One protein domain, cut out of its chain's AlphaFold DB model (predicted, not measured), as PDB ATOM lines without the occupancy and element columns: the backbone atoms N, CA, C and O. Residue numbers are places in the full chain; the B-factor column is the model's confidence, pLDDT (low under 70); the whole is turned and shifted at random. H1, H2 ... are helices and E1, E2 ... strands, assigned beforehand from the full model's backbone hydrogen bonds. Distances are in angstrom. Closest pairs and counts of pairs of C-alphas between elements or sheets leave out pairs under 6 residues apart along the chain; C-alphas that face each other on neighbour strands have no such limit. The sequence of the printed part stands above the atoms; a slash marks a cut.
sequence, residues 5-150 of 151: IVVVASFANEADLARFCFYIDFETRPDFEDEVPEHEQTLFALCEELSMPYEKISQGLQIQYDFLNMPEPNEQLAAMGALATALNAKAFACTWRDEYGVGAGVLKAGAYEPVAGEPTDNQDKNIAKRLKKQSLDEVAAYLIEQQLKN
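What this domain is: This is residues 5 to 150 of the 151 residues of an uncharacterized protein of Pseudoalteromonas ruthenica (UniProt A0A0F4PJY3). One twisted sheet of six strands makes the middle layer, with H1 and H3 over one of its faces and H4 and H5 over the other. H2 packs on the helices H1 and H3, away from the sheet, and the longest axis runs through the layers, from H4 at one end to the long link before H2, residues 25 to 40, at the other. The printed part has 146 residues, with five named helices and six named strands in the order E1 H1 H2 E2 E3 H3 E4 E5 E6 H4 H5. The sheet's order is E2 E3 E1 E4 E5 E6, all antiparallel, and the class is mixed, helices and strands. The whole is compact, with a radius of gyration of the C-alphas of 14.9 A and spans of 47 by 33 by 25 A.

Where its parts are: The printed part begins with strand E1, residues 5 to 10, 17.0 A long, whose C-alpha 5 is at (129.836, 163.228, 159.320). Helix H1, residues 14 to 24, is 15.3 A long, and helix H2, residues 41 to 47, is 10.0 A long. Strand E2, residues 55 to 59, spans 13.5 A and strand E3, residues 62 to 68, spans 20.5 A. Helix H3, residues 73 to 86, is 19.6 A long and begins with C-alpha 73 at (127.437, 156.813, 154.529). Strands E4, residues 91 to 97, E5, residues 102 to 108, and E6, residues 111 to 114, measure 20.9 A, 20.0 A and 10.0 A. Helix H4, residues 122 to 131, is 14.7 A long, and helix H5, residues 136 to 150, is 21.8 A long and ends with C-alpha 150 at (153.023, 155.599, 161.917).

How they stand to each other: In the sheet E2 and E6 are the edge strands. E2 and E3 form a hairpin, with N 57 and O 64 2.9 A apart. E3 and E1 are antiparallel at 165 degrees, with N 7 and O 65 at 2.8 A, and E1 and E4 are antiparallel at 172 degrees, with N 8 and O 93 at 2.8 A. E4, E5 and E6 form a meander, each strand the antiparallel neighbour of the one before; N 94 and O 105 are 2.8 A apart, and N 108 and O 111 are 2.8 A apart. There are two split strand-helix-strand units, in each of which two strands of the sheet run the same way and are not neighbours, with one or more helices between them along the chain: E1, H1 H2, E2, with E3 between the two strands in the sheet, and E3, H3, E4, with E1 between the two strands in the sheet, both with right-handed crossovers. These three layers have helices on both faces of the sheet. H3 lies over E4 and E5 at a height over the sheet of 8.0 A; its closest C-alphas to E6 are those of Gly 81 and Tyr 112, 5.3 A apart. H1 is on the same face, over E3, at a height of 9.6 A. H2 is not on the sheet; it touches H3 at a steep tilt of 42 degrees, the closest C-alphas being those of Leu 46 and Ala 79, 5.3 A apart. H2 only just touches H1, with 3 pairs of C-alphas within 8 A, the closest those of Tyr 23 and Cys 47 at 6.2 A. On the opposite face H5 lies over E1 and E4 at a height of 7.5 A; the closest C-alphas of H5 and E4 are those of Thr 95 and Leu 136, 5.6 A apart. H4, over E5 at a height of 9.7 A, runs slantwise to the strands, at 48 degrees to E5 on the local plane. H4 and H5 form a helical hairpin and only just touch, with 3 pairs of C-alphas within 8 A; the closest are those of Arg 130 and Val 139, 6.6 A apart. In H1, H2 and H3 every O i to N i+4 pair is within hydrogen-bond range, against 5 of 6 in H4 and 10 of 11 in H5.

The domain as a whole: The C-alphas farthest apart are those of Asp 34 and Asn 122, 48.0 A. The printed part has no cut. The link H1 to H2, 16 residues, is long. The mean pLDDT of the printed part is 84.5, and residues 32 to 34, 109 to 112 and 114 to 125 are under 70.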
ATOM      1  N   ILE A   5     128.581 163.892 159.666       92.62
ATOM      2  CA  ILE A   5     129.836 163.228 159.320       92.62
ATOM      3  C   ILE A   5     130.922 164.278 159.211       92.62
ATOM      4  O   ILE A   5     130.722 165.298 158.562       92.62
ATOM      5  N   VAL A   6     132.071 163.985 159.802       95.06
ATOM      6  CA  VAL A   6     133.296 164.764 159.668       95.06
ATOM      7  C   VAL A   6     134.317 163.892 158.956       95.06
ATOM      8  O   VAL A   6     134.582 162.765 159.381       95.06
ATOM      9  N   VAL A   7     134.891 164.402 157.875       95.12
ATOM     10  CA  VAL A   7     135.967 163.768 157.109       95.12
ATOM     11  C   VAL A   7     137.184 164.667 157.176       95.12
ATOM     12  O   VAL A   7     137.097 165.847 156.867       95.12
ATOM     13  N   VAL A   8     138.334 164.110 157.541       96.44
ATOM     14  CA  VAL A   8     139.608 164.824 157.568       96.44
ATOM     15  C   VAL A   8     140.616 164.070 156.716       96.44
ATOM     16  O   VAL A   8     140.748 162.853 156.839       96.44
ATOM     17  N   ALA A   9     141.350 164.786 155.871       96.19
ATOM     18  CA  ALA A   9     142.424 164.240 155.050       96.19
ATOM     19  C   ALA A   9     143.691 165.093 155.170       96.19
ATOM     20  O   ALA A   9     143.627 166.311 155.335       96.19
ATOM     21  N   SER A  10     144.858 164.454 155.086       96.00
ATOM     22  CA  SER A  10     146.168 165.107 155.130       96.00
ATOM     23  C   SER A  10     147.029 164.662 153.957       96.00
ATOM     24  O   SER A  10     147.103 163.471 153.666       96.00
ATOM     25  N   PHE A  11     147.725 165.605 153.327       95.69
ATOM     26  CA  PHE A  11     148.549 165.374 152.140       95.69
ATOM     27  C   PHE A  11     150.002 165.797 152.366       95.69
ATOM     28  O   PHE A  11     150.324 166.527 153.300       95.69
ATOM     29  N   ALA A  12     150.902 165.323 151.503       94.69
ATOM     30  CA  ALA A  12     152.320 165.687 151.561       94.69
ATOM     31  C   ALA A  12     152.643 167.000 150.834       94.69
ATOM     32  O   ALA A  12     153.693 167.591 151.077       94.69
ATOM     33  N   ASN A  13     151.781 167.421 149.909       96.44
ATOM     34  CA  ASN A  13     151.982 168.601 149.081       96.44
ATOM     35  C   ASN A  13     150.638 169.246 148.708       96.44
ATOM     36  O   ASN A  13     149.581 168.622 148.801       96.44
ATOM     37  N   GLU A  14     150.702 170.509 148.292       96.31
ATOM     38  CA  GLU A  14     149.524 171.312 147.956       96.31
ATOM     39  C   GLU A  14     148.829 170.849 146.670       96.31
ATOM     40  O   GLU A  14     147.623 171.032 146.543       96.31
ATOM     41  N   ALA A  15     149.556 170.237 145.728       95.56
ATOM     42  CA  ALA A  15     148.987 169.800 144.456       95.56
ATOM     43  C   ALA A  15     148.007 168.633 144.648       95.56
ATOM     44  O   ALA A  15     146.891 168.677 144.135       95.56
ATOM     45  N   ASP A  16     148.389 167.629 145.437       95.50
ATOM     46  CA  ASP A  16     147.523 166.497 145.775       95.50
ATOM     47  C   ASP A  16     146.314 166.951 146.606       95.50
ATOM     48  O   ASP A  16     145.182 166.560 146.320       95.50
ATOM     49  N   LEU A  17     146.527 167.853 147.575       96.25
ATOM     50  CA  LEU A  17     145.439 168.455 148.349       96.25
ATOM     51  C   LEU A  17     144.450 169.210 147.450       96.25
ATOM     52  O   LEU A  17     143.237 169.054 147.596       96.25
ATOM     53  N   ALA A  18     144.953 170.028 146.524       94.50
ATOM     54  CA  ALA A  18     144.119 170.785 145.600       94.50
ATOM     55  C   ALA A  18     143.306 169.856 144.690       94.50
ATOM     56  O   ALA A  18     142.122 170.106 144.479       94.50
ATOM     57  N   ARG A  19     143.904 168.756 144.211       93.31
ATOM     58  CA  ARG A  19     143.177 167.732 143.446       93.31
ATOM     59  C   ARG A  19     142.098 167.053 144.280       93.31
ATOM     60  O   ARG A  19     141.003 166.842 143.781       93.31
ATOM     61  N   PHE A  20     142.370 166.736 145.543       94.50
ATOM     62  CA  PHE A  20     141.352 166.148 146.414       94.50
ATOM     63  C   PHE A  20     140.186 167.112 146.642       94.50
ATOM     64  O   PHE A  20     139.031 166.719 146.510       94.50
ATOM     65  N   CYS A  21     140.485 168.389 146.901       94.31
ATOM     66  CA  CYS A  21     139.461 169.422 147.031       94.31
ATOM     67  C   CYS A  21     138.641 169.563 145.742       94.31
ATOM     68  O   CYS A  21     137.419 169.623 145.825       94.31
ATOM     69  N   PHE A  22     139.290 169.531 144.571       91.69
ATOM     70  CA  PHE A  22     138.620 169.606 143.269       91.69
ATOM     71  C   PHE A  22     137.487 168.578 143.135       91.69
ATOM     72  O   PHE A  22     136.400 168.929 142.694       91.69
ATOM     73  N   TYR A  23     137.714 167.340 143.580       91.38
ATOM     74  CA  TYR A  23     136.735 166.254 143.498       91.38
ATOM     75  C   TYR A  23     135.626 166.295 144.561       91.38
ATOM     76  O   TYR A  23     134.561 165.714 144.358       91.38
ATOM     77  N   ILE A  24     135.847 166.961 145.698       91.62
ATOM     78  CA  ILE A  24     134.901 166.964 146.825       91.62
ATOM     79  C   ILE A  24     134.079 168.255 146.896       91.62
ATOM     80  O   ILE A  24     132.889 168.191 147.212       91.62
ATOM     81  N   ASP A  25     134.687 169.404 146.602       89.19
ATOM     82  CA  ASP A  25     134.075 170.725 146.747       89.19
ATOM     83  C   ASP A  25     132.890 170.919 145.805       89.19
ATOM     84  O   ASP A  25     132.993 170.683 144.606       89.19
ATOM     85  N   PHE A  26     131.794 171.474 146.323       75.56
ATOM     86  CA  PHE A  26     130.609 171.793 145.525       75.56
ATOM     87  C   PHE A  26     130.909 172.715 144.332       75.56
ATOM     88  O   PHE A  26     130.358 172.526 143.254       75.56
ATOM     89  N   GLU A  27     131.777 173.712 144.519       77.81
ATOM     90  CA  GLU A  27     132.053 174.734 143.498       77.81
ATOM     91  C   GLU A  27     132.935 174.234 142.352       77.81
ATOM     92  O   GLU A  27     132.929 174.826 141.274       77.81
ATOM     93  N   THR A  28     133.727 173.189 142.590       79.50
ATOM     94  CA  THR A  28     134.729 172.721 141.626       79.50
ATOM     95  C   THR A  28     134.544 171.274 141.217       79.50
ATOM     96  O   THR A  28     135.275 170.829 140.334       79.50
ATOM     97  N   ARG A  29     133.611 170.540 141.839       77.88
ATOM     98  CA  ARG A  29     133.324 169.163 141.448       77.88
ATOM     99  C   ARG A  29     132.948 169.164 139.965       77.88
ATOM    100  O   ARG A  29     132.101 169.967 139.572       77.88
ATOM    101  N   PRO A  30     133.600 168.326 139.142       71.00
ATOM    102  CA  PRO A  30     133.363 168.320 137.708       71.00
ATOM    103  C   PRO A  30     131.883 168.065 137.420       71.00
ATOM    104  O   PRO A  30     131.280 167.175 138.020       71.00
ATOM    105  N   ASP A  31     131.315 168.875 136.525       71.81
ATOM    106  CA  ASP A  31     129.949 168.683 136.054       71.81
ATOM    107  C   ASP A  31     129.892 167.433 135.167       71.81
ATOM    108  O   ASP A  31     130.812 167.152 134.393       71.81
ATOM    109  N   PHE A  32     128.821 166.660 135.307       65.06
ATOM    110  CA  PHE A  32     128.714 165.295 134.784       65.06
ATOM    111  C   PHE A  32     128.296 165.241 133.308       65.06
ATOM    112  O   PHE A  32     128.072 164.164 132.758       65.06
ATOM    113  N   GLU A  33     128.172 166.405 132.665       64.75
ATOM    114  CA  GLU A  33     127.671 166.549 131.296       64.75
ATOM    115  C   GLU A  33     128.769 166.441 130.214       64.75
ATOM    116  O   GLU A  33     128.442 166.226 129.045       64.75
ATOM    117  N   ASP A  34     130.055 166.529 130.583       67.44
ATOM    118  CA  ASP A  34     131.197 166.505 129.654       67.44
ATOM    119  C   ASP A  34     131.919 165.141 129.576       67.44
ATOM    120  O   ASP A  34     131.864 164.303 130.477       67.44
ATOM    121  N   GLU A  35     132.655 164.918 128.478       77.81
ATOM    122  CA  GLU A  35     133.491 163.724 128.294       77.81
ATOM    123  C   GLU A  35     134.676 163.731 129.278       77.81
ATOM    124  O   GLU A  35     135.653 164.467 129.114       77.81
ATOM    125  N   VAL A  36     134.595 162.884 130.309       79.38
ATOM    126  CA  VAL A  36     135.659 162.710 131.306       79.38
ATOM    127  C   VAL A  36     136.890 162.068 130.652       79.38
ATOM    128  O   VAL A  36     136.782 160.965 130.098       79.38
ATOM    129  N   PRO A  37     138.085 162.689 130.749       83.56
ATOM    130  CA  PRO A  37     139.314 162.102 130.228       83.56
ATOM    131  C   PRO A  37     139.558 160.697 130.785       83.56
ATOM    132  O   PRO A  37     139.421 160.475 131.985       83.56
ATOM    133  N   GLU A  38     139.996 159.760 129.938       86.12
ATOM    134  CA  GLU A  38     140.165 158.338 130.297       86.12
ATOM    135  C   GLU A  38     140.980 158.122 131.586       86.12
ATOM    136  O   GLU A  38     140.637 157.289 132.421       86.12
ATOM    137  N   HIS A  39     142.021 158.932 131.798       83.38
ATOM    138  CA  HIS A  39     142.887 158.847 132.977       83.38
ATOM    139  C   HIS A  39     142.247 159.357 134.281       83.38
ATOM    140  O   HIS A  39     142.762 159.052 135.354       83.38
ATOM    141  N   GLU A  40     141.142 160.103 134.211       86.06
ATOM    142  CA  GLU A  40     140.401 160.602 135.377       86.06
ATOM    143  C   GLU A  40     139.107 159.801 135.630       86.06
ATOM    144  O   GLU A  40     138.520 159.930 136.700       86.06
ATOM    145  N   GLN A  41     138.682 158.913 134.715       86.25
ATOM    146  CA  GLN A  41     137.410 158.171 134.821       86.25
ATOM    147  C   GLN A  41     137.255 157.393 136.132       86.25
ATOM    148  O   GLN A  41     136.169 157.345 136.700       86.25
ATOM    149  N   THR A  42     138.338 156.798 136.645       87.75
ATOM    150  CA  THR A  42     138.286 156.067 137.924       87.75
ATOM    151  C   THR A  42     138.056 157.005 139.108       87.75
ATOM    152  O   THR A  42     137.277 156.677 139.996       87.75
ATOM    153  N   LEU A  43     138.713 158.168 139.131       89.31
ATOM    154  CA  LEU A  43     138.532 159.159 140.199       89.31
ATOM    155  C   LEU A  43     137.141 159.786 140.133       89.31
ATOM    156  O   LEU A  43     136.501 159.990 141.159       89.31
ATOM    157  N   PHE A  44     136.667 160.016 138.916       87.19
ATOM    158  CA  PHE A  44     135.346 160.547 138.651       87.19
ATOM    159  C   PHE A  44     134.230 159.611 139.131       87.19
ATOM    160  O   PHE A  44     133.345 160.037 139.868       87.19
ATOM    161  N   ALA A  45     134.320 158.315 138.815       87.81
ATOM    162  CA  ALA A  45     133.355 157.318 139.280       87.81
ATOM    163  C   ALA A  45     133.280 157.232 140.818       87.81
ATOM    164  O   ALA A  45     132.240 156.890 141.370       87.81
ATOM    165  N   LEU A  46     134.369 157.558 141.526       88.94
ATOM    166  CA  LEU A  46     134.382 157.599 142.992       88.94
ATOM    167  C   LEU A  46     133.695 158.844 143.565       88.94
ATOM    168  O   LEU A  46     133.241 158.792 144.705       88.94
ATOM    169  N   CYS A  47     133.656 159.965 142.834       88.25
ATOM    170  CA  CYS A  47     133.098 161.221 143.341       88.25
ATOM    171  C   CYS A  47     131.657 161.509 142.897       88.25
ATOM    172  O   CYS A  47     131.018 162.390 143.474       88.25
ATOM    173  N   GLU A  48     131.161 160.795 141.883       85.19
ATOM    174  CA  GLU A  48     129.856 161.031 141.255       85.19
ATOM    175  C   GLU A  48     128.694 160.961 142.243       85.19
ATOM    176  O   GLU A  48     127.905 161.899 142.345       85.19
ATOM    177  N   GLU A  49     128.642 159.905 143.051       84.50
ATOM    178  CA  GLU A  49     127.544 159.693 144.001       84.50
ATOM    179  C   GLU A  49     127.806 160.301 145.387       84.50
ATOM    180  O   GLU A  49     126.998 160.155 146.308       84.50
ATOM    181  N   LEU A  50     128.933 160.998 145.572       89.94
ATOM    182  CA  LEU A  50     129.262 161.573 146.870       89.94
ATOM    183  C   LEU A  50     128.317 162.714 147.222       89.94
ATOM    184  O   LEU A  50     127.992 163.580 146.411       89.94
ATOM    185  N   SER A  51     127.966 162.802 148.496       91.44
ATOM    186  CA  SER A  51     127.271 163.966 149.022       91.44
ATOM    187  C   SER A  51     128.140 165.211 148.901       91.44
ATOM    188  O   SER A  51     129.374 165.153 148.870       91.44
ATOM    189  N   MET A  52     127.482 166.360 148.835       90.44
ATOM    190  CA  MET A  52     128.159 167.647 148.881       90.44
ATOM    191  C   MET A  52     128.427 168.021 150.341       90.44
ATOM    192  O   MET A  52     127.522 167.875 151.172       90.44
ATOM    193  N   PRO A  53     129.640 168.485 150.680       93.50
ATOM    194  CA  PRO A  53     129.917 168.982 152.019       93.50
ATOM    195  C   PRO A  53     129.125 170.268 152.270       93.50
ATOM    196  O   PRO A  53     128.923 171.068 151.355       93.50
ATOM    197  N   TYR A  54     128.690 170.486 153.511       91.56
ATOM    198  CA  TYR A  54     128.075 171.758 153.909       91.56
ATOM    199  C   TYR A  54     129.106 172.739 154.480       91.56
ATOM    200  O   TYR A  54     128.889 173.949 154.439       91.56
ATOM    201  N   GLU A  55     130.219 172.226 155.009       93.56
ATOM    202  CA  GLU A  55     131.294 173.022 155.592       93.56
ATOM    203  C   GLU A  55     132.662 172.463 155.195       93.56
ATOM    204  O   GLU A  55     132.843 171.260 154.986       93.56
ATOM    205  N   LYS A  56     133.623 173.380 155.055       94.56
ATOM    206  CA  LYS A  56     135.001 173.116 154.655       94.56
ATOM    207  C   LYS A  56     135.947 173.924 155.532       94.56
ATOM    208  O   LYS A  56     135.836 175.149 155.597       94.56
ATOM    209  N   ILE A  57     136.932 173.259 156.132       95.25
ATOM    210  CA  ILE A  57     137.948 173.896 156.976       95.25
ATOM    211  C   ILE A  57     139.340 173.461 156.509       95.25
ATOM    212  O   ILE A  57     139.713 172.295 156.624       95.25
ATOM    213  N   SER A  58     140.134 174.411 156.011       93.75
ATOM    214  CA  SER A  58     141.513 174.172 155.557       93.75
ATOM    215  C   SER A  58     142.536 174.568 156.618       93.75
ATOM    216  O   SER A  58     142.479 175.673 157.160       93.75
ATOM    217  N   GLN A  59     143.520 173.704 156.872       93.06
ATOM    218  CA  GLN A  59     144.621 173.955 157.807       93.06
ATOM    219  C   GLN A  59     145.947 173.432 157.234       93.06
ATOM    220  O   GLN A  59     146.341 172.284 157.444       93.06
ATOM    221  N   GLY A  60     146.666 174.279 156.493       94.31
ATOM    222  CA  GLY A  60     147.915 173.884 155.834       94.31
ATOM    223  C   GLY A  60     147.685 172.767 154.812       94.31
ATOM    224  O   GLY A  60     146.902 172.937 153.885       94.31
ATOM    225  N   LEU A  61     148.351 171.623 154.999       96.06
ATOM    226  CA  LEU A  61     148.202 170.427 154.156       96.06
ATOM    227  C   LEU A  61     147.100 169.464 154.643       96.06
ATOM    228  O   LEU A  61     147.093 168.285 154.280       96.06
ATOM    229  N   GLN A  62     146.206 169.942 155.510       96.44
ATOM    230  CA  GLN A  62     145.045 169.208 156.003       96.44
ATOM    231  C   GLN A  62     143.753 169.898 155.591       96.44
ATOM    232  O   GLN A  62     143.672 171.129 155.550       96.44
ATOM    233  N   ILE A  63     142.740 169.083 155.321       96.69
ATOM    234  CA  ILE A  63     141.394 169.533 154.996       96.69
ATOM    235  C   ILE A  63     140.372 168.752 155.803       96.69
ATOM    236  O   ILE A  63     140.491 167.535 155.935       96.69
ATOM    237  N   GLN A  64     139.383 169.465 156.327       97.00
ATOM    238  CA  GLN A  64     138.190 168.905 156.938       97.00
ATOM    239  C   GLN A  64     136.958 169.268 156.102       97.00
ATOM    240  O   GLN A  64     136.821 170.411 155.657       97.00
ATOM    241  N   TYR A  65     136.077 168.289 155.930       96.19
ATOM    242  CA  TYR A  65     134.761 168.421 155.333       96.19
ATOM    243  C   TYR A  65     133.704 167.876 156.270       96.19
ATOM    244  O   TYR A  65     133.824 166.739 156.735       96.19
ATOM    245  N   ASP A  66     132.641 168.646 156.444       94.81
ATOM    246  CA  ASP A  66     131.496 168.207 157.222       94.81
ATOM    247  C   ASP A  66     130.295 167.993 156.297       94.81
ATOM    248  O   ASP A  66     130.038 168.769 155.368       94.81
ATOM    249  N   PHE A  67     129.545 166.926 156.557       94.12
ATOM    250  CA  PHE A  67     128.377 166.521 155.782       94.12
ATOM    251  C   PHE A  67     127.162 166.362 156.692       94.12
ATOM    252  O   PHE A  67     127.271 165.897 157.830       94.12
ATOM    253  N   LEU A  68     125.993 166.713 156.154       92.88
ATOM    254  CA  LEU A  68     124.700 166.526 156.802       92.88
ATOM    255  C   LEU A  68     123.853 165.560 155.989       92.88
ATOM    256  O   LEU A  68     123.704 165.726 154.782       92.88
ATOM    257  N   ASN A  69     123.239 164.597 156.674       90.00
ATOM    258  CA  ASN A  69     122.263 163.669 156.104       90.00
ATOM    259  C   ASN A  69     122.782 162.916 154.864       90.00
ATOM    260  O   ASN A  69     122.025 162.688 153.922       90.00
ATOM    261  N   MET A  70     124.062 162.523 154.884       89.19
ATOM    262  CA  MET A  70     124.680 161.709 153.834       89.19
ATOM    263  C   MET A  70     123.907 160.384 153.679       89.19
ATOM    264  O   MET A  70     123.795 159.641 154.664       89.19
ATOM    265  N   PRO A  71     123.362 160.068 152.489       85.38
ATOM    266  CA  PRO A  71     122.803 158.756 152.216       85.38
ATOM    267  C   PRO A  71     123.937 157.734 152.108       85.38
ATOM    268  O   PRO A  71     125.046 158.068 151.702       85.38
ATOM    269  N   GLU A  72     123.656 156.493 152.503       84.00
ATOM    270  CA  GLU A  72     124.595 155.367 152.365       84.00
ATOM    271  C   GLU A  72     126.027 155.702 152.843       84.00
ATOM    272  O   GLU A  72     127.006 155.502 152.121       84.00
ATOM    273  N   PRO A  73     126.185 156.209 154.083       83.50
ATOM    274  CA  PRO A  73     127.437 156.813 154.529       83.50
ATOM    275  C   PRO A  73     128.619 155.847 154.471       83.50
ATOM    276  O   PRO A  73     129.739 156.264 154.211       83.50
ATOM    277  N   ASN A  74     128.395 154.545 154.655       81.06
ATOM    278  CA  ASN A  74     129.464 153.552 154.553       81.06
ATOM    279  C   ASN A  74     130.058 153.463 153.139       81.06
ATOM    280  O   ASN A  74     131.275 153.340 153.007       81.06
ATOM    281  N   GLU A  75     129.222 153.527 152.102       84.56
ATOM    282  CA  GLU A  75     129.653 153.428 150.703       84.56
ATOM    283  C   GLU A  75     130.353 154.716 150.274       84.56
ATOM    284  O   GLU A  75     131.470 154.681 149.756       84.56
ATOM    285  N   GLN A  76     129.764 155.865 150.615       89.50
ATOM    286  CA  GLN A  76     130.344 157.169 150.301       89.50
ATOM    287  C   GLN A  76     131.665 157.419 151.042       89.50
ATOM    288  O   GLN A  76     132.623 157.911 150.449       89.50
ATOM    289  N   LEU A  77     131.774 157.030 152.317       88.44
ATOM    290  CA  LEU A  77     133.028 157.134 153.073       88.44
ATOM    291  C   LEU A  77     134.114 156.208 152.515       88.44
ATOM    292  O   LEU A  77     135.284 156.598 152.474       88.44
ATOM    293  N   ALA A  78     133.745 155.012 152.049       86.38
ATOM    294  CA  ALA A  78     134.677 154.117 151.373       86.38
ATOM    295  C   ALA A  78     135.178 154.721 150.051       86.38
ATOM    296  O   ALA A  78     136.384 154.703 149.793       86.38
ATOM    297  N   ALA A  79     134.287 155.317 149.255       89.75
ATOM    298  CA  ALA A  79     134.641 156.006 148.017       89.75
ATOM    299  C   ALA A  79     135.532 157.239 148.269       89.75
ATOM    300  O   ALA A  79     136.551 157.405 147.598       89.75
ATOM    301  N   MET A  80     135.247 158.040 149.303       92.12
ATOM    302  CA  MET A  80     136.120 159.144 149.734       92.12
ATOM    303  C   MET A  80     137.500 158.655 150.188       92.12
ATOM    304  O   MET A  80     138.513 159.268 149.851       92.12
ATOM    305  N   GLY A  81     137.568 157.541 150.922       91.44
ATOM    306  CA  GLY A  81     138.838 156.930 151.319       91.44
ATOM    307  C   GLY A  81     139.643 156.413 150.120       91.44
ATOM    308  O   GLY A  81     140.864 156.591 150.064       91.44
ATOM    309  N   ALA A  82     138.971 155.821 149.129       90.75
ATOM    310  CA  ALA A  82     139.587 155.389 147.877       90.75
ATOM    311  C   ALA A  82     140.117 156.582 147.066       90.75
ATOM    312  O   ALA A  82     141.261 156.549 146.612       90.75
ATOM    313  N   LEU A  83     139.337 157.662 146.962       92.50
ATOM    314  CA  LEU A  83     139.745 158.915 146.329       92.50
ATOM    315  C   LEU A  83     140.970 159.521 147.030       92.50
ATOM    316  O   LEU A  83     141.955 159.857 146.376       92.50
ATOM    317  N   ALA A  84     140.948 159.604 148.363       93.69
ATOM    318  CA  ALA A  84     142.076 160.092 149.154       93.69
ATOM    319  C   ALA A  84     143.340 159.249 148.912       93.69
ATOM    320  O   ALA A  84     144.426 159.797 148.735       93.69
ATOM    321  N   THR A  85     143.198 157.924 148.844       91.75
ATOM    322  CA  THR A  85     144.312 157.006 148.559       91.75
ATOM    323  C   THR A  85     144.869 157.209 147.155       91.75
ATOM    324  O   THR A  85     146.082 157.330 146.988       91.75
ATOM    325  N   ALA A  86     143.999 157.277 146.146       91.69
ATOM    326  CA  ALA A  86     144.401 157.485 144.759       91.69
ATOM    327  C   ALA A  86     145.099 158.841 144.550       91.69
ATOM    328  O   ALA A  86     145.950 158.976 143.673       91.69
ATOM    329  N   LEU A  87     144.792 159.819 145.406       92.62
ATOM    330  CA  LEU A  87     145.425 161.134 145.462       92.62
ATOM    331  C   LEU A  87     146.536 161.228 146.523       92.62
ATOM    332  O   LEU A  87     146.894 162.319 146.955       92.62
ATOM    333  N   ASN A  88     147.118 160.096 146.928       92.06
ATOM    334  CA  ASN A  88     148.303 160.019 147.787       92.06
ATOM    335  C   ASN A  88     148.158 160.697 149.163       92.06
ATOM    336  O   ASN A  88     149.134 161.228 149.711       92.06
ATOM    337  N   ALA A  89     146.960 160.665 149.753       93.00
ATOM    338  CA  ALA A  89     146.761 161.120 151.123       93.00
ATOM    339  C   ALA A  89     147.700 160.374 152.088       93.00
ATOM    340  O   ALA A  89     147.846 159.152 152.053       93.00
ATOM    341  N   LYS A  90     148.339 161.131 152.982       92.69
ATOM    342  CA  LYS A  90     149.166 160.611 154.076       92.69
ATOM    343  C   LYS A  90     148.328 160.062 155.217       92.69
ATOM    344  O   LYS A  90     148.748 159.123 155.886       92.69
ATOM    345  N   ALA A  91     147.169 160.663 155.442       93.06
ATOM    346  CA  ALA A  91     146.212 160.218 156.435       93.06
ATOM    347  C   ALA A  91     144.805 160.601 155.994       93.06
ATOM    348  O   ALA A  91     144.604 161.639 155.361       93.06
ATOM    349  N   PHE A  92     143.836 159.782 156.375       94.31
ATOM    350  CA  PHE A  92     142.419 160.060 156.190       94.31
ATOM    351  C   PHE A  92     141.654 159.441 157.349       94.31
ATOM    352  O   PHE A  92     141.912 158.299 157.740       94.31
ATOM    353  N   ALA A  93     140.735 160.197 157.919       93.00
ATOM    354  CA  ALA A  93     139.883 159.746 158.998       93.00
ATOM    355  C   ALA A  93     138.482 160.298 158.792       93.00
ATOM    356  O   ALA A  93     138.308 161.412 158.308       93.00
ATOM    357  N   CYS A  94     137.489 159.539 159.223       91.75
ATOM    358  CA  CYS A  94     136.130 160.023 159.336       91.75
ATOM    359  C   CYS A  94     135.565 159.691 160.711       91.75
ATOM    360  O   CYS A  94     135.962 158.720 161.362       91.75
ATOM    361  N   THR A  95     134.627 160.507 161.158       92.00
ATOM    362  CA  THR A  95     133.805 160.256 162.334       92.00
ATOM    363  C   THR A  95     132.370 160.606 161.982       92.00
ATOM    364  O   THR A  95     132.117 161.535 161.221       92.00
ATOM    365  N   TRP A  96     131.412 159.837 162.487       89.38
ATOM    366  CA  TRP A  96     130.002 160.067 162.184       89.38
ATOM    367  C   TRP A  96     129.133 159.897 163.415       89.38
ATOM    368  O   TRP A  96     129.485 159.184 164.359       89.38
ATOM    369  N   ARG A  97     127.976 160.549 163.386       87.38
ATOM    370  CA  ARG A  97     126.886 160.371 164.336       87.38
ATOM    371  C   ARG A  97     125.581 160.263 163.571       87.38
ATOM    372  O   ARG A  97     125.245 161.157 162.802       87.38
ATOM    373  N   ASP A  98     124.829 159.215 163.853       82.88
ATOM    374  CA  ASP A  98     123.500 158.977 163.306       82.88
ATOM    375  C   ASP A  98     122.529 158.523 164.409       82.88
ATOM    376  O   ASP A  98     122.812 158.634 165.607       82.88
ATOM    377  N   GLU A  99     121.344 158.058 164.014       79.00
ATOM    378  CA  GLU A  99     120.337 157.550 164.950       79.00
ATOM    379  C   GLU A  99     120.709 156.204 165.599       79.00
ATOM    380  O   GLU A  99     120.167 155.865 166.652       79.00
ATOM    381  N   TYR A 100     121.644 155.457 165.006       74.88
ATOM    382  CA  TYR A 100     122.112 154.152 165.477       74.88
ATOM    383  C   TYR A 100     123.340 154.270 166.384       74.88
ATOM    384  O   TYR A 100     123.589 153.382 167.204       74.88
ATOM    385  N   GLY A 101     124.091 155.371 166.304       76.75
ATOM    386  CA  GLY A 101     125.180 155.652 167.224       76.75
ATOM    387  C   GLY A 101     126.222 156.631 166.701       76.75
ATOM    388  O   GLY A 101     125.945 157.571 165.963       76.75
ATOM    389  N   VAL A 102     127.449 156.437 167.179       83.44
ATOM    390  CA  VAL A 102     128.621 157.236 166.816       83.44
ATOM    391  C   VAL A 102     129.726 156.278 166.404       83.44
ATOM    392  O   VAL A 102     129.986 155.311 167.126       83.44
ATOM    393  N   GLY A 103     130.393 156.558 165.289       85.12
ATOM    394  CA  GLY A 103     131.467 155.723 164.767       85.12
ATOM    395  C   GLY A 103     132.636 156.522 164.204       85.12
ATOM    396  O   GLY A 103     132.644 157.754 164.218       85.12
ATOM    397  N   ALA A 104     133.664 155.791 163.781       86.50
ATOM    398  CA  ALA A 104     134.866 156.344 163.174       86.50
ATOM    399  C   ALA A 104     135.484 155.360 162.175       86.50
ATOM    400  O   ALA A 104     135.355 154.146 162.344       86.50
ATOM    401  N   GLY A 105     136.180 155.881 161.169       85.94
ATOM    402  CA  GLY A 105     136.892 155.131 160.135       85.94
ATOM    403  C   GLY A 105     138.232 155.786 159.808       85.94
ATOM    404  O   GLY A 105     138.421 156.978 160.053       85.94
ATOM    405  N   VAL A 106     139.190 155.013 159.297       87.31
ATOM    406  CA  VAL A 106     140.527 155.503 158.912       87.31
ATOM    407  C   VAL A 106     141.032 154.812 157.651       87.31
ATOM    408  O   VAL A 106     140.532 153.752 157.280       87.31
ATOM    409  N   LEU A 107     142.066 155.372 157.021       79.06
ATOM    410  CA  LEU A 107     142.883 154.607 156.083       79.06
ATOM    411  C   LEU A 107     143.868 153.710 156.832       79.06
ATOM    412  O   LEU A 107     144.605 154.146 157.719       79.06
ATOM    413  N   LYS A 108     143.931 152.449 156.416       72.88
ATOM    414  CA  LYS A 108     144.928 151.484 156.865       72.88
ATOM    415  C   LYS A 108     145.492 150.763 155.652       72.88
ATOM    416  O   LYS A 108     144.755 150.195 154.856       72.88
ATOM    417  N   ALA A 109     146.811 150.839 155.477       66.38
ATOM    418  CA  ALA A 109     147.515 150.257 154.331       66.38
ATOM    419  C   ALA A 109     146.928 150.639 152.945       66.38
ATOM    420  O   ALA A 109     146.997 149.849 152.010       66.38
ATOM    421  N   GLY A 110     146.364 151.847 152.809       63.22
ATOM    422  CA  GLY A 110     145.752 152.321 151.559       63.22
ATOM    423  C   GLY A 110     144.325 151.821 151.305       63.22
ATOM    424  O   GLY A 110     143.810 152.004 150.210       63.22
ATOM    425  N   ALA A 111     143.673 151.200 152.289       67.31
ATOM    426  CA  ALA A 111     142.258 150.848 152.230       67.31
ATOM    427  C   ALA A 111     141.488 151.532 153.364       67.31
ATOM    428  O   ALA A 111     142.011 151.714 154.465       67.31
ATOM    429  N   TYR A 112     140.243 151.924 153.094       69.44
ATOM    430  CA  TYR A 112     139.340 152.429 154.123       69.44
ATOM    431  C   TYR A 112     138.892 151.279 155.031       69.44
ATOM    432  O   TYR A 112     138.381 150.271 154.547       69.44
ATOM    433  N   GLU A 113     139.059 151.446 156.342       71.38
ATOM    434  CA  GLU A 113     138.566 150.511 157.351       71.38
ATOM    435  C   GLU A 113     137.689 151.256 158.378       71.38
ATOM    436  O   GLU A 113     138.158 152.214 159.008       71.38
ATOM    437  N   PRO A 114     136.428 150.832 158.601       63.91
ATOM    438  CA  PRO A 114     135.652 151.302 159.741       63.91
ATOM    439  C   PRO A 114     136.276 150.759 161.038       63.91
ATOM    440  O   PRO A 114     136.536 149.567 161.165       63.91
ATOM    441  N   VAL A 115     136.514 151.636 162.014       61.09
ATOM    442  CA  VAL A 115     137.217 151.319 163.275       61.09
ATOM    443  C   VAL A 115     136.244 151.131 164.451       61.09
ATOM    444  O   VAL A 115     136.637 150.690 165.529       61.09
ATOM    445  N   ALA A 116     134.954 151.443 164.287       59.56
ATOM    446  CA  ALA A 116     133.951 151.217 165.329       59.56
ATOM    447  C   ALA A 116     132.595 150.752 164.765       59.56
ATOM    448  O   ALA A 116     131.987 151.449 163.958       59.56
ATOM    449  N   GLY A 117     132.127 149.594 165.256       46.19
ATOM    450  CA  GLY A 117     130.812 148.988 164.988       46.19
ATOM    451  C   GLY A 117     130.519 147.780 165.897       46.19
ATOM    452  O   GLY A 117     129.469 147.730 166.522       46.19
ATOM    453  N   GLU A 118     131.498 146.894 166.113       37.62
ATOM    454  CA  GLU A 118     131.542 145.919 167.217       37.62
ATOM    455  C   GLU A 118     133.010 145.733 167.664       37.62
ATOM    456  O   GLU A 118     133.901 145.759 166.820       37.62
ATOM    457  N   PRO A 119     133.309 145.618 168.974       37.75
ATOM    458  CA  PRO A 119     134.675 145.721 169.480       37.75
ATOM    459  C   PRO A 119     135.419 144.393 169.325       37.75
ATOM    460  O   PRO A 119     135.161 143.463 170.094       37.75
ATOM    461  N   THR A 120     136.389 144.316 168.414       39.84
ATOM    462  CA  THR A 120     137.299 143.160 168.358       39.84
ATOM    463  C   THR A 120     138.721 143.461 168.820       39.84
ATOM    464  O   THR A 120     139.403 142.509 169.183       39.84
ATOM    465  N   ASP A 121     139.138 144.726 168.986       47.97
ATOM    466  CA  ASP A 121     140.483 145.057 169.483       47.97
ATOM    467  C   ASP A 121     140.557 146.193 170.533       47.97
ATOM    468  O   ASP A 121     139.630 146.965 170.789       47.97
ATOM    469  N   ASN A 122     141.698 146.286 171.231       51.84
ATOM    470  CA  ASN A 122     141.928 147.282 172.290       51.84
ATOM    471  C   ASN A 122     142.056 148.733 171.772       51.84
ATOM    472  O   ASN A 122     141.837 149.663 172.556       51.84
ATOM    473  N   GLN A 123     142.392 148.949 170.493       52.81
ATOM    474  CA  GLN A 123     142.359 150.282 169.870       52.81
ATOM    475  C   GLN A 123     140.917 150.809 169.767       52.81
ATOM    476  O   GLN A 123     140.657 151.956 170.148       52.81
ATOM    477  N   ASP A 124     139.972 149.937 169.416       62.69
ATOM    478  CA  ASP A 124     138.550 150.257 169.249       62.69
ATOM    479  C   ASP A 124     137.928 150.761 170.561       62.69
ATOM    480  O   ASP A 124     137.152 151.718 170.582       62.69
ATOM    481  N   LYS A 125     138.339 150.194 171.707       66.12
ATOM    482  CA  LYS A 125     137.861 150.622 173.037       66.12
ATOM    483  C   LYS A 125     138.265 152.056 173.385       66.12
ATOM    484  O   LYS A 125     137.498 152.770 174.037       66.12
ATOM    485  N   ASN A 126     139.462 152.484 172.982       75.38
ATOM    486  CA  ASN A 126     139.931 153.846 173.240       75.38
ATOM    487  C   ASN A 126     139.201 154.861 172.360       75.38
ATOM    488  O   ASN A 126     138.799 155.913 172.862       75.38
ATOM    489  N   ILE A 127     138.970 154.530 171.090       80.44
ATOM    490  CA  ILE A 127     138.229 155.380 170.151       80.44
ATOM    491  C   ILE A 127     136.764 155.493 170.585       80.44
ATOM    492  O   ILE A 127     136.267 156.603 170.759       80.44
ATOM    493  N   ALA A 128     136.112 154.380 170.930       77.19
ATOM    494  CA  ALA A 128     134.748 154.386 171.464       77.19
ATOM    495  C   ALA A 128     134.609 155.228 172.748       77.19
ATOM    496  O   ALA A 128     133.594 155.891 172.968       77.19
ATOM    497  N   LYS A 129     135.630 155.243 173.618       82.81
ATOM    498  CA  LYS A 129     135.644 156.101 174.815       82.81
ATOM    499  C   LYS A 129     135.786 157.583 174.464       82.81
ATOM    500  O   LYS A 129     135.191 158.408 175.157       82.81
ATOM    501  N   ARG A 130     136.573 157.919 173.439       86.62
ATOM    502  CA  ARG A 130     136.736 159.296 172.947       86.62
ATOM    503  C   ARG A 130     135.459 159.808 172.288       86.62
ATOM    504  O   ARG A 130     134.996 160.870 172.677       86.62
ATOM    505  N   LEU A 131     134.823 159.002 171.437       85.31
ATOM    506  CA  LEU A 131     133.539 159.316 170.792       85.31
ATOM    507  C   LEU A 131     132.411 159.636 171.797       85.31
ATOM    508  O   LEU A 131     131.482 160.367 171.477       85.31
ATOM    509  N   LYS A 132     132.502 159.131 173.036       84.56
ATOM    510  CA  LYS A 132     131.564 159.442 174.133       84.56
ATOM    511  C   LYS A 132     131.867 160.741 174.890       84.56
ATOM    512  O   LYS A 132     131.068 161.134 175.734       84.56
ATOM    513  N   LYS A 133     133.044 161.341 174.699       88.56
ATOM    514  CA  LYS A 133     133.563 162.439 175.538       88.56
ATOM    515  C   LYS A 133     134.012 163.675 174.765       88.56
ATOM    516  O   LYS A 133     134.175 164.714 175.391       88.56
ATOM    517  N   GLN A 134     134.272 163.533 173.473       90.69
ATOM    518  CA  GLN A 134     134.889 164.536 172.608       90.69
ATOM    519  C   GLN A 134     133.976 164.835 171.412       90.69
ATOM    520  O   GLN A 134     133.064 164.049 171.127       90.69
ATOM    521  N   SER A 135     134.201 165.961 170.732       91.50
ATOM    522  CA  SER A 135     133.521 166.249 169.461       91.50
ATOM    523  C   SER A 135     133.977 165.287 168.356       91.50
ATOM    524  O   SER A 135     134.992 164.599 168.489       91.50
ATOM    525  N   LEU A 136     133.215 165.218 167.261       89.94
ATOM    526  CA  LEU A 136     133.580 164.413 166.092       89.94
ATOM    527  C   LEU A 136     134.914 164.886 165.486       89.94
ATOM    528  O   LEU A 136     135.763 164.046 165.178       89.94
ATOM    529  N   ASP A 137     135.129 166.201 165.430       91.31
ATOM    530  CA  ASP A 137     136.349 166.847 164.922       91.31
ATOM    531  C   ASP A 137     137.565 166.513 165.784       91.31
ATOM    532  O   ASP A 137     138.613 166.122 165.274       91.31
ATOM    533  N   GLU A 138     137.423 166.595 167.113       91.69
ATOM    534  CA  GLU A 138     138.500 166.266 168.050       91.69
ATOM    535  C   GLU A 138     138.954 164.808 167.896       91.69
ATOM    536  O   GLU A 138     140.146 164.499 168.010       91.69
ATOM    537  N   VAL A 139     138.012 163.893 167.641       90.12
ATOM    538  CA  VAL A 139     138.341 162.483 167.416       90.12
ATOM    539  C   VAL A 139     138.953 162.269 166.033       90.12
ATOM    540  O   VAL A 139     139.944 161.543 165.940       90.12
ATOM    541  N   ALA A 140     138.435 162.910 164.983       89.19
ATOM    542  CA  ALA A 140     139.002 162.816 163.639       89.19
ATOM    543  C   ALA A 140     140.446 163.350 163.601       89.19
ATOM    544  O   ALA A 140     141.346 162.656 163.126       89.19
ATOM    545  N   ALA A 141     140.703 164.509 164.215       90.56
ATOM    546  CA  ALA A 141     142.044 165.077 164.358       90.56
ATOM    547  C   ALA A 141     142.995 164.131 165.110       90.56
ATOM    548  O   ALA A 141     144.119 163.883 164.666       90.56
ATOM    549  N   TYR A 142     142.534 163.519 166.209       91.25
ATOM    550  CA  TYR A 142     143.317 162.513 166.930       91.25
ATOM    551  C   TYR A 142     143.691 161.316 166.039       91.25
ATOM    552  O   TYR A 142     144.830 160.848 166.094       91.25
ATOM    553  N   LEU A 143     142.762 160.817 165.220       90.00
ATOM    554  CA  LEU A 143     143.006 159.690 164.313       90.00
ATOM    555  C   LEU A 143     144.008 160.042 163.208       90.00
ATOM    556  O   LEU A 143     144.867 159.217 162.886       90.00
ATOM    557  N   ILE A 144     143.945 161.263 162.674       92.19
ATOM    558  CA  ILE A 144     144.936 161.778 161.723       92.19
ATOM    559  C   ILE A 144     146.325 161.812 162.356       92.19
ATOM    560  O   ILE A 144     147.271 161.266 161.791       92.19
ATOM    561  N   GLU A 145     146.462 162.367 163.563       90.62
ATOM    562  CA  GLU A 145     147.752 162.393 164.257       90.62
ATOM    563  C   GLU A 145     148.335 160.994 164.493       90.62
ATOM    564  O   GLU A 145     149.554 160.823 164.466       90.62
ATOM    565  N   GLN A 146     147.494 159.990 164.769       88.75
ATOM    566  CA  GLN A 146     147.964 158.612 164.934       88.75
ATOM    567  C   GLN A 146     148.468 158.019 163.616       88.75
ATOM    568  O   GLN A 146     149.500 157.351 163.623       88.75
ATOM    569  N   GLN A 147     147.777 158.259 162.499       88.00
ATOM    570  CA  GLN A 147     148.219 157.788 161.183       88.00
ATOM    571  C   GLN A 147     149.554 158.423 160.790       88.00
ATOM    572  O   GLN A 147     150.491 157.706 160.457       88.00
ATOM    573  N   LEU A 148     149.684 159.744 160.954       87.69
ATOM    574  CA  LEU A 148     150.902 160.482 160.605       87.69
ATOM    575  C   LEU A 148     152.125 160.098 161.455       87.69
ATOM    576  O   LEU A 148     153.258 160.252 161.012       87.69
ATOM    577  N   LYS A 149     151.927 159.604 162.684       86.75
ATOM    578  CA  LYS A 149     153.025 159.094 163.530       86.75
ATOM    579  C   LYS A 149     153.540 157.723 163.084       86.75
ATOM    580  O   LYS A 149     154.644 157.354 163.474       86.75
ATOM    581  N   ASN A 150     152.739 156.976 162.327       74.69
ATOM    582  CA  ASN A 150     153.023 155.599 161.917       74.69
ATOM    583  C   ASN A 150     153.349 155.461 160.415       74.69
ATOM    584  O   ASN A 150     153.613 154.346 159.965       74.69
TER     585      ASN A 150